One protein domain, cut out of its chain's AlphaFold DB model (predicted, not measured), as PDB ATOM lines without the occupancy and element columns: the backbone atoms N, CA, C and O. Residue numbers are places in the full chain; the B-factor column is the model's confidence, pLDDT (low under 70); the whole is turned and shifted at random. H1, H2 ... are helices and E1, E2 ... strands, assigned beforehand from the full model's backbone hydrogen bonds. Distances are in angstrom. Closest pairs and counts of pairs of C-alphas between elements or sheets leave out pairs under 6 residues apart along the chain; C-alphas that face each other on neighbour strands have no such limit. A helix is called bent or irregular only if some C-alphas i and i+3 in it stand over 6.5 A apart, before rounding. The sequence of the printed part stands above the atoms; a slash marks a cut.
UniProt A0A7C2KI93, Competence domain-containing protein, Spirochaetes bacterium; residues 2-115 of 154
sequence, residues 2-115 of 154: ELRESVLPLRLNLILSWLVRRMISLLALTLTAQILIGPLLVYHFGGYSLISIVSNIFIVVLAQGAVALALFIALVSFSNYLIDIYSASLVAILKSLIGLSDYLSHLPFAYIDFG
ATOM      1  N   GLU A   2     191.510 297.760 252.716       54.09
ATOM      2  CA  GLU A   2     191.134 296.681 251.771       54.09
ATOM      3  C   GLU A   2     191.936 295.371 251.915       54.09
ATOM      4  O   GLU A   2     191.363 294.290 251.882       54.09
ATOM      5  N   LEU A   3     193.244 295.433 252.202       54.91
ATOM      6  CA  LEU A   3     194.064 294.230 252.452       54.91
ATOM      7  C   LEU A   3     193.684 293.457 253.732       54.91
ATOM      8  O   LEU A   3     194.146 292.340 253.927       54.91
ATOM      9  N   ARG A   4     192.880 294.032 254.636       52.94
ATOM     10  CA  ARG A   4     192.457 293.367 255.885       52.94
ATOM     11  C   ARG A   4     191.178 292.550 255.692       52.94
ATOM     12  O   ARG A   4     190.970 291.581 256.417       52.94
ATOM     13  N   GLU A   5     190.355 292.922 254.712       54.62
ATOM     14  CA  GLU A   5     189.054 292.298 254.445       54.62
ATOM     15  C   GLU A   5     189.169 291.040 253.574       54.62
ATOM     16  O   GLU A   5     188.379 290.116 253.742       54.62
ATOM     17  N   SER A   6     190.208 290.921 252.740       56.78
ATOM     18  CA  SER A   6     190.473 289.707 251.945       56.78
ATOM     19  C   SER A   6     191.187 288.589 252.723       56.78
ATOM     20  O   SER A   6     191.087 287.415 252.368       56.78
ATOM     21  N   VAL A   7     191.883 288.922 253.816       59.38
ATOM     22  CA  VAL A   7     192.695 287.968 254.599       59.38
ATOM     23  C   VAL A   7     191.880 287.277 255.699       59.38
ATOM     24  O   VAL A   7     192.165 286.132 256.055       59.38
ATOM     25  N   LEU A   8     190.845 287.943 256.221       61.47
ATOM     26  CA  LEU A   8     189.938 287.380 257.226       61.47
ATOM     27  C   LEU A   8     189.226 286.090 256.761       61.47
ATOM     28  O   LEU A   8     189.313 285.093 257.484       61.47
ATOM     29  N   PRO A   9     188.579 286.047 255.573       63.19
ATOM     30  CA  PRO A   9     187.902 284.836 255.108       63.19
ATOM     31  C   PRO A   9     188.893 283.705 254.806       63.19
ATOM     32  O   PRO A   9     188.591 282.541 255.059       63.19
ATOM     33  N   LEU A  10     190.109 284.032 254.352       67.31
ATOM     34  CA  LEU A  10     191.152 283.045 254.064       67.31
ATOM     35  C   LEU A  10     191.652 282.345 255.342       67.31
ATOM     36  O   LEU A  10     191.790 281.121 255.375       67.31
ATOM     37  N   ARG A  11     191.885 283.111 256.418       67.31
ATOM     38  CA  ARG A  11     192.313 282.569 257.721       67.31
ATOM     39  C   ARG A  11     191.224 281.730 258.384       67.31
ATOM     40  O   ARG A  11     191.539 280.694 258.964       67.31
ATOM     41  N   LEU A  12     189.963 282.143 258.268       70.81
ATOM     42  CA  LEU A  12     188.836 281.388 258.814       70.81
ATOM     43  C   LEU A  12     188.694 280.022 258.126       70.81
ATOM     44  O   LEU A  12     188.516 279.009 258.798       70.81
ATOM     45  N   ASN A  13     188.862 279.984 256.801       78.19
ATOM     46  CA  ASN A  13     188.771 278.748 256.024       78.19
ATOM     47  C   ASN A  13     189.909 277.768 256.365       78.19
ATOM     48  O   ASN A  13     189.694 276.563 256.484       78.19
ATOM     49  N   LEU A  14     191.118 278.290 256.607       80.56
ATOM     50  CA  LEU A  14     192.256 277.489 257.064       80.56
ATOM     51  C   LEU A  14     192.004 276.873 258.445       80.56
ATOM     52  O   LEU A  14     192.175 275.664 258.602       80.56
ATOM     53  N   ILE A  15     191.543 277.667 259.416       80.69
ATOM     54  CA  ILE A  15     191.237 277.188 260.773       80.69
ATOM     55  C   ILE A  15     190.128 276.130 260.736       80.69
ATOM     56  O   ILE A  15     190.261 275.080 261.365       80.69
ATOM     57  N   LEU A  16     189.070 276.368 259.957       82.94
ATOM     58  CA  LEU A  16     187.969 275.421 259.811       82.94
ATOM     59  C   LEU A  16     188.442 274.110 259.171       82.94
ATOM     60  O   LEU A  16     188.139 273.031 259.676       82.94
ATOM     61  N   SER A  17     189.244 274.188 258.106       83.38
ATOM     62  CA  SER A  17     189.788 273.000 257.439       83.38
ATOM     63  C   SER A  17     190.704 272.179 258.355       83.38
ATOM     64  O   SER A  17     190.652 270.948 258.341       83.38
ATOM     65  N   TRP A  18     191.505 272.849 259.188       84.06
ATOM     66  CA  TRP A  18     192.346 272.201 260.189       84.06
ATOM     67  C   TRP A  18     191.498 271.506 261.258       84.06
ATOM     68  O   TRP A  18     191.740 270.338 261.567       84.06
ATOM     69  N   LEU A  19     190.462 272.183 261.763       81.00
ATOM     70  CA  LEU A  19     189.559 271.638 262.774       81.00
ATOM     71  C   LEU A  19     188.826 270.398 262.248       81.00
ATOM     72  O   LEU A  19     188.818 269.364 262.911       81.00
ATOM     73  N   VAL A  20     188.281 270.465 261.031       84.31
ATOM     74  CA  VAL A  20     187.591 269.338 260.385       84.31
ATOM     75  C   VAL A  20     188.535 268.148 260.211       84.31
ATOM     76  O   VAL A  20     188.188 267.031 260.593       84.31
ATOM     77  N   ARG A  21     189.758 268.370 259.711       85.38
ATOM     78  CA  ARG A  21     190.768 267.302 259.592       85.38
ATOM     79  C   ARG A  21     191.094 266.678 260.947       85.38
ATOM     80  O   ARG A  21     191.219 265.457 261.041       85.38
ATOM     81  N   ARG A  22     191.195 267.491 262.003       83.06
ATOM     82  CA  ARG A  22     191.442 267.008 263.366       83.06
ATOM     83  C   ARG A  22     190.275 266.169 263.885       83.06
ATOM     84  O   ARG A  22     190.521 265.101 264.437       83.06
ATOM     85  N   MET A  23     189.035 266.602 263.662       82.56
ATOM     86  CA  MET A  23     187.841 265.846 264.054       82.56
ATOM     87  C   MET A  23     187.776 264.495 263.335       82.56
ATOM     88  O   MET A  23     187.562 263.475 263.983       82.56
ATOM     89  N   ILE A  24     188.042 264.467 262.024       86.12
ATOM     90  CA  ILE A  24     188.088 263.228 261.231       86.12
ATOM     91  C   ILE A  24     189.187 262.289 261.743       86.12
ATOM     92  O   ILE A  24     188.959 261.091 261.878       86.12
ATOM     93  N   SER A  25     190.368 262.820 262.066       86.06
ATOM     94  CA  SER A  25     191.466 262.026 262.629       86.06
ATOM     95  C   SER A  25     191.104 261.422 263.989       86.06
ATOM     96  O   SER A  25     191.372 260.244 264.216       86.06
ATOM     97  N   LEU A  26     190.459 262.190 264.873       84.19
ATOM     98  CA  LEU A  26     190.002 261.703 266.178       84.19
ATOM     99  C   LEU A  26     188.889 260.663 266.043       84.19
ATOM    100  O   LEU A  26     188.904 259.667 266.760       84.19
ATOM    101  N   LEU A  27     187.969 260.858 265.099       85.38
ATOM    102  CA  LEU A  27     186.959 259.867 264.735       85.38
ATOM    103  C   LEU A  27     187.610 258.568 264.265       85.38
ATOM    104  O   LEU A  27     187.315 257.510 264.811       85.38
ATOM    105  N   ALA A  28     188.531 258.645 263.303       86.25
ATOM    106  CA  ALA A  28     189.223 257.477 262.769       86.25
ATOM    107  C   ALA A  28     190.015 256.736 263.857       86.25
ATOM    108  O   ALA A  28     189.937 255.512 263.940       86.25
ATOM    109  N   LEU A  29     190.726 257.466 264.723       87.06
ATOM    110  CA  LEU A  29     191.463 256.888 265.846       87.06
ATOM    111  C   LEU A  29     190.519 256.213 266.844       87.06
ATOM    112  O   LEU A  29     190.756 255.071 267.229       87.06
ATOM    113  N   THR A  30     189.444 256.902 267.231       87.31
ATOM    114  CA  THR A  30     188.464 256.382 268.190       87.31
ATOM    115  C   THR A  30     187.809 255.125 267.646       87.31
ATOM    116  O   THR A  30     187.777 254.131 268.358       87.31
ATOM    117  N   LEU A  31     187.372 255.135 266.381       86.94
ATOM    118  CA  LEU A  31     186.798 253.975 265.693       86.94
ATOM    119  C   LEU A  31     187.796 252.822 265.583       86.94
ATOM    120  O   LEU A  31     187.434 251.680 265.832       86.94
ATOM    121  N   THR A  32     189.054 253.109 265.245       87.75
ATOM    122  CA  THR A  32     190.096 252.077 265.143       87.75
ATOM    123  C   THR A  32     190.348 251.423 266.493       87.75
ATOM    124  O   THR A  32     190.368 250.198 266.578       87.75
ATOM    125  N   ALA A  33     190.491 252.226 267.552       86.62
ATOM    126  CA  ALA A  33     190.637 251.718 268.908       86.62
ATOM    127  C   ALA A  33     189.446 250.827 269.252       86.62
ATOM    128  O   ALA A  33     189.618 249.668 269.596       86.62
ATOM    129  N   GLN A  34     188.242 251.339 269.044       86.56
ATOM    130  CA  GLN A  34     186.988 250.654 269.299       86.56
ATOM    131  C   GLN A  34     186.800 249.328 268.557       86.56
ATOM    132  O   GLN A  34     186.322 248.368 269.147       86.56
ATOM    133  N   ILE A  35     187.236 249.240 267.301       88.50
ATOM    134  CA  ILE A  35     187.285 247.980 266.549       88.50
ATOM    135  C   ILE A  35     188.303 247.029 267.197       88.50
ATOM    136  O   ILE A  35     188.012 245.862 267.432       88.50
ATOM    137  N   LEU A  36     189.489 247.523 267.550       88.06
ATOM    138  CA  LEU A  36     190.558 246.692 268.105       88.06
ATOM    139  C   LEU A  36     190.225 246.129 269.500       88.06
ATOM    140  O   LEU A  36     190.515 244.963 269.779       88.06
ATOM    141  N   ILE A  37     189.629 246.952 270.368       88.00
ATOM    142  CA  ILE A  37     189.264 246.593 271.749       88.00
ATOM    143  C   ILE A  37     187.802 246.159 271.896       88.00
ATOM    144  O   ILE A  37     187.392 245.777 272.987       88.00
ATOM    145  N   GLY A  38     187.009 246.193 270.826       85.94
ATOM    146  CA  GLY A  38     185.576 245.899 270.860       85.94
ATOM    147  C   GLY A  38     185.230 244.552 271.500       85.94
ATOM    148  O   GLY A  38     184.414 244.539 272.420       85.94
ATOM    149  N   PRO A  39     185.882 243.438 271.115       84.62
ATOM    150  CA  PRO A  39     185.653 242.140 271.751       84.62
ATOM    151  C   PRO A  39     185.967 242.141 273.245       84.62
ATOM    152  O   PRO A  39     185.247 241.524 274.018       84.62
ATOM    153  N   LEU A  40     187.009 242.866 273.665       87.06
ATOM    154  CA  LEU A  40     187.382 242.987 275.074       87.06
ATOM    155  C   LEU A  40     186.329 243.767 275.865       87.06
ATOM    156  O   LEU A  40     185.981 243.369 276.974       87.06
ATOM    157  N   LEU A  41     185.804 244.849 275.284       85.06
ATOM    158  CA  LEU A  41     184.726 245.628 275.889       85.06
ATOM    159  C   LEU A  41     183.466 244.780 276.057       85.06
ATOM    160  O   LEU A  41     182.890 244.760 277.139       85.06
ATOM    161  N   VAL A  42     183.081 244.038 275.020       85.81
ATOM    162  CA  VAL A  42     181.898 243.173 275.066       85.81
ATOM    163  C   VAL A  42     182.098 242.004 276.034       85.81
ATOM    164  O   VAL A  42     181.195 241.699 276.799       85.81
ATOM    165  N   TYR A  43     183.282 241.390 276.063       83.81
ATOM    166  CA  TYR A  43     183.596 240.303 276.994       83.81
ATOM    167  C   TYR A  43     183.563 240.756 278.461       83.81
ATOM    168  O   TYR A  43     183.025 240.057 279.311       83.81
ATOM    169  N   HIS A  44     184.135 241.925 278.769       84.25
ATOM    170  CA  HIS A  44     184.270 242.382 280.155       84.25
ATOM    171  C   HIS A  44     183.041 243.135 280.677       84.25
ATOM    172  O   HIS A  44     182.685 242.994 281.842       84.25
ATOM    173  N   PHE A  45     182.405 243.947 279.832       82.88
ATOM    174  CA  PHE A  45     181.274 244.793 280.221       82.88
ATOM    175  C   PHE A  45     179.922 244.264 279.728       82.88
ATOM    176  O   PHE A  45     178.902 244.888 280.005       82.88
ATOM    177  N   GLY A  46     179.898 243.162 278.970       80.50
ATOM    178  CA  GLY A  46     178.676 242.594 278.393       80.50
ATOM    179  C   GLY A  46     178.035 243.462 277.308       80.50
ATOM    180  O   GLY A  46     176.957 243.151 276.819       80.50
ATOM    181  N   GLY A  47     178.666 244.569 276.911       79.38
ATOM    182  CA  GLY A  47     178.028 245.564 276.062       79.38
ATOM    183  C   GLY A  47     178.997 246.541 275.415       79.38
ATOM    184  O   GLY A  47     180.190 246.592 275.721       79.38
ATOM    185  N   TYR A  48     178.465 247.331 274.490       80.00
ATOM    186  CA  TYR A  48     179.223 248.282 273.692       80.00
ATOM    187  C   TYR A  48     178.623 249.683 273.769       80.00
ATOM    188  O   TYR A  48     177.451 249.882 273.448       80.00
ATOM    189  N   SER A  49     179.428 250.676 274.160       79.69
ATOM    190  CA  SER A  49     178.959 252.059 274.272       79.69
ATOM    191  C   SER A  49     179.145 252.834 272.967       79.69
ATOM    192  O   SER A  49     180.256 253.265 272.640       79.69
ATOM    193  N   LEU A  50     178.048 253.080 272.248       76.81
ATOM    194  CA  LEU A  50     178.029 253.963 271.076       76.81
ATOM    195  C   LEU A  50     178.230 255.432 271.464       76.81
ATOM    196  O   LEU A  50     178.846 256.198 270.722       76.81
ATOM    197  N   ILE A  51     177.772 255.831 272.655       80.31
ATOM    198  CA  ILE A  51     178.009 257.193 273.147       80.31
ATOM    199  C   ILE A  51     179.507 257.454 273.325       80.31
ATOM    200  O   ILE A  51     179.954 258.578 273.102       80.31
ATOM    201  N   SER A  52     180.304 256.429 273.650       77.56
ATOM    202  CA  SER A  52     181.747 256.594 273.844       77.56
ATOM    203  C   SER A  52     182.467 257.107 272.591       77.56
ATOM    204  O   SER A  52     183.443 257.842 272.731       77.56
ATOM    205  N   ILE A  53     181.974 256.808 271.375       80.19
ATOM    206  CA  ILE A  53     182.584 257.324 270.136       80.19
ATOM    207  C   ILE A  53     182.482 258.848 270.111       80.19
ATOM    208  O   ILE A  53     183.472 259.555 269.928       80.19
ATOM    209  N   VAL A  54     181.263 259.348 270.314       78.81
ATOM    210  CA  VAL A  54     180.944 260.775 270.262       78.81
ATOM    211  C   VAL A  54     181.589 261.488 271.446       78.81
ATOM    212  O   VAL A  54     182.232 262.522 271.275       78.81
ATOM    213  N   SER A  55     181.486 260.887 272.630       78.25
ATOM    214  CA  SER A  55     182.061 261.387 273.874       78.25
ATOM    215  C   SER A  55     183.568 261.583 273.764       78.25
ATOM    216  O   SER A  55     184.064 262.674 274.037       78.25
ATOM    217  N   ASN A  56     184.301 260.585 273.261       82.75
ATOM    218  CA  ASN A  56     185.754 260.663 273.141       82.75
ATOM    219  C   ASN A  56     186.211 261.818 272.248       82.75
ATOM    220  O   ASN A  56     187.225 262.439 272.544       82.75
ATOM    221  N   ILE A  57     185.466 262.175 271.203       82.50
ATOM    222  CA  ILE A  57     185.834 263.304 270.340       82.50
ATOM    223  C   ILE A  57     185.824 264.621 271.127       82.50
ATOM    224  O   ILE A  57     186.773 265.401 271.040       82.50
ATOM    225  N   PHE A  58     184.767 264.872 271.899       82.00
ATOM    226  CA  PHE A  58     184.629 266.114 272.659       82.00
ATOM    227  C   PHE A  58     185.499 266.113 273.917       82.00
ATOM    228  O   PHE A  58     186.204 267.090 274.176       82.00
ATOM    229  N   ILE A  59     185.499 265.007 274.664       83.94
ATOM    230  CA  ILE A  59     186.280 264.844 275.891       83.94
ATOM    231  C   ILE A  59     187.769 264.972 275.593       83.94
ATOM    232  O   ILE A  59     188.451 265.715 276.289       83.94
ATOM    233  N   VAL A  60     188.289 264.316 274.549       85.00
ATOM    234  CA  VAL A  60     189.725 264.369 274.230       85.00
ATOM    235  C   VAL A  60     190.160 265.786 273.853       85.00
ATOM    236  O   VAL A  60     191.225 266.229 274.284       85.00
ATOM    237  N   VAL A  61     189.346 266.523 273.091       81.94
ATOM    238  CA  VAL A  61     189.653 267.916 272.727       81.94
ATOM    239  C   VAL A  61     189.635 268.821 273.961       81.94
ATOM    240  O   VAL A  61     190.585 269.575 274.179       81.94
ATOM    241  N   LEU A  62     188.595 268.722 274.792       84.44
ATOM    242  CA  LEU A  62     188.475 269.519 276.016       84.44
ATOM    243  C   LEU A  62     189.576 269.182 277.028       84.44
ATOM    244  O   LEU A  62     190.157 270.091 277.616       84.44
ATOM    245  N   ALA A  63     189.915 267.903 277.190       85.50
ATOM    246  CA  ALA A  63     190.974 267.449 278.083       85.50
ATOM    247  C   ALA A  63     192.356 267.938 277.626       85.50
ATOM    248  O   ALA A  63     193.125 268.429 278.448       85.50
ATOM    249  N   GLN A  64     192.664 267.883 276.324       86.06
ATOM    250  CA  GLN A  64     193.904 268.462 275.785       86.06
ATOM    251  C   GLN A  64     193.977 269.970 276.056       86.06
ATOM    252  O   GLN A  64     195.024 270.466 276.473       86.06
ATOM    253  N   GLY A  65     192.860 270.685 275.877       84.94
ATOM    254  CA  GLY A  65     192.754 272.104 276.217       84.94
ATOM    255  C   GLY A  65     192.987 272.370 277.707       84.94
ATOM    256  O   GLY A  65     193.773 273.249 278.052       84.94
ATOM    257  N   ALA A  66     192.370 271.576 278.585       87.75
ATOM    258  CA  ALA A  66     192.540 271.680 280.032       87.75
ATOM    259  C   ALA A  66     193.995 271.438 280.454       87.75
ATOM    260  O   ALA A  66     194.543 272.220 281.224       87.75
ATOM    261  N   VAL A  67     194.642 270.397 279.921       90.50
ATOM    262  CA  VAL A  67     196.047 270.079 280.221       90.50
ATOM    263  C   VAL A  67     196.975 271.182 279.724       90.50
ATOM    264  O   VAL A  67     197.836 271.630 280.477       90.50
ATOM    265  N   ALA A  68     196.791 271.664 278.493       88.94
ATOM    266  CA  ALA A  68     197.598 272.757 277.957       88.94
ATOM    267  C   ALA A  68     197.462 274.027 278.811       88.94
ATOM    268  O   ALA A  68     198.462 274.675 279.120       88.94
ATOM    269  N   LEU A  69     196.240 274.353 279.239       87.69
ATOM    270  CA  LEU A  69     195.981 275.504 280.095       87.69
ATOM    271  C   LEU A  69     196.558 275.311 281.506       87.69
ATOM    272  O   LEU A  69     197.147 276.236 282.051       87.69
ATOM    273  N   ALA A  70     196.448 274.111 282.078       88.50
ATOM    274  CA  ALA A  70     197.034 273.776 283.375       88.50
ATOM    275  C   ALA A  70     198.566 273.888 283.353       88.50
ATOM    276  O   ALA A  70     199.153 274.477 284.259       88.50
ATOM    277  N   LEU A  71     199.211 273.400 282.288       89.81
ATOM    278  CA  LEU A  71     200.650 273.571 282.075       89.81
ATOM    279  C   LEU A  71     201.022 275.044 281.901       89.81
ATOM    280  O   LEU A  71     202.018 275.496 282.458       89.81
ATOM    281  N   PHE A  72     200.212 275.811 281.172       87.94
ATOM    282  CA  PHE A  72     200.433 277.245 281.013       87.94
ATOM    283  C   PHE A  72     200.323 277.995 282.349       87.94
ATOM    284  O   PHE A  72     201.171 278.829 282.648       87.94
ATOM    285  N   ILE A  73     199.339 277.664 283.189       87.38
ATOM    286  CA  ILE A  73     199.206 278.225 284.543       87.38
ATOM    287  C   ILE A  73     200.436 277.878 285.384       87.38
ATOM    288  O   ILE A  73     201.010 278.764 286.018       87.38
ATOM    289  N   ALA A  74     200.876 276.617 285.354       86.75
ATOM    290  CA  ALA A  74     202.078 276.179 286.063       86.75
ATOM    291  C   ALA A  74     203.323 276.957 285.607       86.75
ATOM    292  O   ALA A  74     204.146 277.352 286.429       86.75
ATOM    293  N   LEU A  75     203.430 277.242 284.306       86.56
ATOM    294  CA  LEU A  75     204.513 278.051 283.760       86.56
ATOM    295  C   LEU A  75     204.402 279.520 284.153       86.56
ATOM    296  O   LEU A  75     205.430 280.112 284.410       86.56
ATOM    297  N   VAL A  76     203.209 280.113 284.216       84.00
ATOM    298  CA  VAL A  76     203.000 281.556 284.469       84.00
ATOM    299  C   VAL A  76     202.738 281.857 285.956       84.00
ATOM    300  O   VAL A  76     202.320 282.954 286.331       84.00
ATOM    301  N   SER A  77     203.054 280.905 286.840       77.56
ATOM    302  CA  SER A  77     202.779 280.961 288.285       77.56
ATOM    303  C   SER A  77     203.501 282.087 289.050       77.56
ATOM    304  O   SER A  77     203.325 282.235 290.254       77.56
ATOM    305  N   PHE A  78     204.295 282.917 288.373       79.88
ATOM    306  CA  PHE A  78     204.960 284.093 288.939       79.88
ATOM    307  C   PHE A  78     204.066 285.346 289.020       79.88
ATOM    308  O   PHE A  78     204.475 286.339 289.621       79.88
ATOM    309  N   SER A  79     202.862 285.337 288.431       78.25
ATOM    310  CA  SER A  79     201.929 286.475 288.470       78.25
ATOM    311  C   SER A  79     200.534 286.063 288.945       78.25
ATOM    312  O   SER A  79     199.788 285.417 288.211       78.25
ATOM    313  N   ASN A  80     200.146 286.515 290.143       79.81
ATOM    314  CA  ASN A  80     198.844 286.203 290.752       79.81
ATOM    315  C   ASN A  80     197.646 286.640 289.887       79.81
ATOM    316  O   ASN A  80     196.652 285.930 289.811       79.81
ATOM    317  N   TYR A  81     197.762 287.761 289.168       80.62
ATOM    318  CA  TYR A  81     196.682 288.266 288.313       80.62
ATOM    319  C   TYR A  81     196.387 287.349 287.115       80.62
ATOM    320  O   TYR A  81     195.233 287.143 286.747       80.62
ATOM    321  N   LEU A  82     197.429 286.774 286.503       76.31
ATOM    322  CA  LEU A  82     197.263 285.847 285.382       76.31
ATOM    323  C   LEU A  82     196.708 284.502 285.869       76.31
ATOM    324  O   LEU A  82     195.843 283.925 285.213       76.31
ATOM    325  N   ILE A  83     197.145 284.036 287.042       83.56
ATOM    326  CA  ILE A  83     196.652 282.793 287.646       83.56
ATOM    327  C   ILE A  83     195.138 282.850 287.870       83.56
ATOM    328  O   ILE A  83     194.452 281.896 287.512       83.56
ATOM    329  N   ASP A  84     194.592 283.954 288.380       83.25
ATOM    330  CA  ASP A  84     193.147 284.076 288.635       83.25
ATOM    331  C   ASP A  84     192.312 283.962 287.347       83.25
ATOM    332  O   ASP A  84     191.311 283.244 287.299       83.25
ATOM    333  N   ILE A  85     192.754 284.596 286.257       81.88
ATOM    334  CA  ILE A  85     192.041 284.568 284.968       81.88
ATOM    335  C   ILE A  85     192.095 283.171 284.333       81.88
ATOM    336  O   ILE A  85     191.081 282.638 283.857       81.88
ATOM    337  N   TYR A  86     193.280 282.559 284.304       83.00
ATOM    338  CA  TYR A  86     193.453 281.259 283.659       83.00
ATOM    339  C   TYR A  86     192.903 280.113 284.512       83.00
ATOM    340  O   TYR A  86     192.345 279.168 283.957       83.00
ATOM    341  N   SER A  87     192.963 280.201 285.842       82.38
ATOM    342  CA  SER A  87     192.346 279.206 286.729       82.38
ATOM    343  C   SER A  87     190.823 279.203 286.606       82.38
ATOM    344  O   SER A  87     190.230 278.129 286.496       82.38
ATOM    345  N   ALA A  88     190.181 280.373 286.498       86.19
ATOM    346  CA  ALA A  88     188.746 280.462 286.224       86.19
ATOM    347  C   ALA A  88     188.379 279.795 284.886       86.19
ATOM    348  O   ALA A  88     187.388 279.065 284.791       86.19
ATOM    349  N   SER A  89     189.222 279.984 283.869       85.06
ATOM    350  CA  SER A  89     189.061 279.347 282.558       85.06
ATOM    351  C   SER A  89     189.253 277.824 282.630       85.06
ATOM    352  O   SER A  89     188.477 277.081 282.028       85.06
ATOM    353  N   LEU A  90     190.223 277.336 283.415       88.31
ATOM    354  CA  LEU A  90     190.432 275.903 283.653       88.31
ATOM    355  C   LEU A  90     189.213 275.272 284.330       88.31
ATOM    356  O   LEU A  90     188.735 274.223 283.901       88.31
ATOM    357  N   VAL A  91     188.688 275.932 285.366       90.19
ATOM    358  CA  VAL A  91     187.491 275.488 286.088       90.19
ATOM    359  C   VAL A  91     186.286 275.437 285.155       90.19
ATOM    360  O   VAL A  91     185.513 274.482 285.225       90.19
ATOM    361  N   ALA A  92     186.125 276.415 284.260       88.62
ATOM    362  CA  ALA A  92     185.061 276.394 283.261       88.62
ATOM    363  C   ALA A  92     185.180 275.173 282.333       88.62
ATOM    364  O   ALA A  92     184.203 274.445 282.171       88.62
ATOM    365  N   ILE A  93     186.379 274.894 281.804       87.50
ATOM    366  CA  ILE A  93     186.620 273.723 280.941       87.50
ATOM    367  C   ILE A  93     186.329 272.419 281.694       87.50
ATOM    368  O   ILE A  93     185.652 271.543 281.160       87.50
ATOM    369  N   LEU A  94     186.793 272.293 282.940       87.94
ATOM    370  CA  LEU A  94     186.556 271.106 283.765       87.94
ATOM    371  C   LEU A  94     185.069 270.912 284.079       87.94
ATOM    372  O   LEU A  94     184.562 269.798 283.967       87.94
ATOM    373  N   LYS A  95     184.342 271.986 284.409       89.75
ATOM    374  CA  LYS A  95     182.886 271.926 284.605       89.75
ATOM    375  C   LYS A  95     182.168 271.506 283.328       89.75
ATOM    376  O   LYS A  95     181.269 270.675 283.402       89.75
ATOM    377  N   SER A  96     182.570 272.033 282.173       86.75
ATOM    378  CA  SER A  96     182.031 271.599 280.883       86.75
ATOM    379  C   SER A  96     182.333 270.128 280.606       86.75
ATOM    380  O   SER A  96     181.457 269.432 280.108       86.75
ATOM    381  N   LEU A  97     183.523 269.635 280.963       86.56
ATOM    382  CA  LEU A  97     183.893 268.226 280.811       86.56
ATOM    383  C   LEU A  97     182.986 267.316 281.652       86.56
ATOM    384  O   LEU A  97     182.435 266.350 281.131       86.56
ATOM    385  N   ILE A  98     182.806 267.653 282.933       87.00
ATOM    386  CA  ILE A  98     181.958 266.893 283.861       87.00
ATOM    387  C   ILE A  98     180.500 266.947 283.403       87.00
ATOM    388  O   ILE A  98     179.870 265.904 283.273       87.00
ATOM    389  N   GLY A  99     179.980 268.139 283.102       86.88
ATOM    390  CA  GLY A  99     178.597 268.313 282.658       86.88
ATOM    391  C   GLY A  99     178.308 267.613 281.332       86.88
ATOM    392  O   GLY A  99     177.247 267.023 281.171       86.88
ATOM    393  N   LEU A 100     179.260 267.618 280.396       84.75
ATOM    394  CA  LEU A 100     179.129 266.882 279.143       84.75
ATOM    395  C   LEU A 100     179.163 265.369 279.377       84.75
ATOM    396  O   LEU A 100     178.357 264.653 278.793       84.75
ATOM    397  N   SER A 101     180.067 264.882 280.229       81.12
ATOM    398  CA  SER A 101     180.142 263.460 280.575       81.12
ATOM    399  C   SER A 101     178.858 262.975 281.252       81.12
ATOM    400  O   SER A 101     178.377 261.891 280.932       81.12
ATOM    401  N   ASP A 102     178.304 263.776 282.161       83.38
ATOM    402  CA  ASP A 102     177.052 263.475 282.853       83.38
ATOM    403  C   ASP A 102     175.858 263.540 281.896       83.38
ATOM    404  O   ASP A 102     175.031 262.639 281.857       83.38
ATOM    405  N   TYR A 103     175.798 264.536 281.014       83.56
ATOM    406  CA  TYR A 103     174.764 264.582 279.981       83.56
ATOM    407  C   TYR A 103     174.817 263.360 279.050       83.56
ATOM    408  O   TYR A 103     173.786 262.772 278.719       83.56
ATOM    409  N   LEU A 104     176.023 262.951 278.648       78.94
ATOM    410  CA  LEU A 104     176.217 261.823 277.740       78.94
ATOM    411  C   LEU A 104     175.903 260.467 278.388       78.94
ATOM    412  O   LEU A 104     175.517 259.545 277.670       78.94
ATOM    413  N   SER A 105     176.032 260.333 279.710       74.88
ATOM    414  CA  SER A 105     175.725 259.080 280.416       74.88
ATOM    415  C   SER A 105     174.224 258.758 280.440       74.88
ATOM    416  O   SER A 105     173.858 257.585 280.495       74.88
ATOM    417  N   HIS A 106     173.361 259.772 280.330       79.50
ATOM    418  CA  HIS A 106     171.902 259.635 280.389       79.50
ATOM    419  C   HIS A 106     171.225 259.436 279.019       79.50
ATOM    420  O   HIS A 106     169.999 259.319 278.950       79.50
ATOM    421  N   LEU A 107     171.976 259.416 277.912       77.31
ATOM    422  CA  LEU A 107     171.393 259.293 276.572       77.31
ATOM    423  C   LEU A 107     170.811 257.881 276.324       77.31
ATOM    424  O   LEU A 107     171.542 256.890 276.419       77.31
ATOM    425  N   PRO A 108     169.522 257.755 275.940       61.47
ATOM    426  CA  PRO A 108     168.967 256.480 275.488       61.47
ATOM    427  C   PRO A 108     169.676 256.042 274.194       61.47
ATOM    428  O   PRO A 108     170.018 256.882 273.366       61.47
ATOM    429  N   PHE A 109     169.913 254.736 274.025       63.75
ATOM    430  CA  PHE A 109     170.768 254.130 272.977       63.75
ATOM    431  C   PHE A 109     172.286 254.322 273.150       63.75
ATOM    432  O   PHE A 109     173.056 254.006 272.243       63.75
ATOM    433  N   ALA A 110     172.746 254.777 274.320       62.88
ATOM    434  CA  ALA A 110     174.176 254.853 274.626       62.88
ATOM    435  C   ALA A 110     174.879 253.492 274.624       62.88
ATOM    436  O   ALA A 110     176.078 253.444 274.347       62.88
ATOM    437  N   TYR A 111     174.147 252.415 274.912       71.44
ATOM    438  CA  TYR A 111     174.686 251.075 275.102       71.44
ATOM    439  C   TYR A 111     173.921 250.054 274.268       71.44
ATOM    440  O   TYR A 111     172.691 250.038 274.257       71.44
ATOM    441  N   ILE A 112     174.672 249.196 273.586       79.50
ATOM    442  CA  ILE A 112     174.174 247.942 273.032       79.50
ATOM    443  C   ILE A 112     174.566 246.851 274.020       79.50
ATOM    444  O   ILE A 112     175.757 246.647 274.255       79.50
ATOM    445  N   ASP A 113     173.577 246.187 274.604       79.31
ATOM    446  CA  ASP A 113     173.789 245.043 275.485       79.31
ATOM    447  C   ASP A 113     173.865 243.762 274.647       79.31
ATOM    448  O   ASP A 113     173.004 243.496 273.804       79.31
ATOM    449  N   PHE A 114     174.934 243.006 274.849       77.88
ATOM    450  CA  PHE A 114     175.210 241.737 274.190       77.88
ATOM    451  C   PHE A 114     175.151 240.553 275.170       77.88
ATOM    452  O   PHE A 114     175.250 239.406 274.726       77.88
ATOM    453  N   GLY A 115     174.959 240.813 276.470       76.31
ATOM    454  CA  GLY A 115     175.006 239.817 277.534       76.31
ATOM    455  C   GLY A 115     176.402 239.228 277.757       76.31
ATOM    456  O   GLY A 115     177.412 239.729 277.260       76.31
TER     457      GLY A 115
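Overview. This is residues 2 to 115 of the 154 residues of the protein "Competence domain-containing protein" of Spirochaetes bacterium (UniProt A0A7C2KI93). A long helical hairpin, H3 and H4, has a small two-stranded sheet, E1 and E2, at one end, and near that end the long helix H2 meets H3 and reaches away as the other arm of a wide V. Residues 2 to 21, of which 2 to 5 belong to H1 and 7 to 21 to H2, stick out free. The printed part has 114 residues with H1, H2, E1, H3, H4 and E2 along the chain, mostly helix, the sheet antiparallel in the order E1 - E2. It is loose, with a radius of gyration of the C-alphas of 19.1 A, and spans 60 by 40 by 24 A.

Along the chain. E1 is residues 47 to 49 and E2 residues 111 to 113, with C-alpha 113 at (173.789, 245.043, 275.485). H2, residues 7 to 45, is 51.5 A long; it is irregular, C-alphas 36 and 39 being 7.6 A apart, with a kink of 60 degrees near residue 39. H3, residues 51 to 75, measures 35.4 A, and H4, residues 80 to 105, 37.1 A. H1, residues 2 to 5, begins at (191.134, 296.681, 251.771).

Arrangement. E1 and E2 are antiparallel at 168 degrees, with N 48 and O 112 at 2.8 A. The closest C-alphas of H2 and E1, Val 42 and Tyr 48, are 5.9 A apart. H2, with residues 23 to 31 alone, touches H3, closest at C-alphas 26 and 57, 6.1 A, at a steep tilt of 62 degrees, opposite ways. H3 and H4 form a hairpin and touch at a shallow tilt of 12 degrees, closest at C-alphas 66 and 90, 5.9 A. H2 and H4 are apart. O i to N i+4 pairs within hydrogen-bond range number 33 of 35 in H2, 19 of 21 in H3 and 21 of 22 in H4; H1 is too short for one.

Size, cuts and confidence. The farthest C-alphas, Glu 2 and Gly 115, are 64.5 A apart. The printed part has no cut, and its five links are tight. pLDDT is under 70 at residues 2 to 11 and 108 to 110.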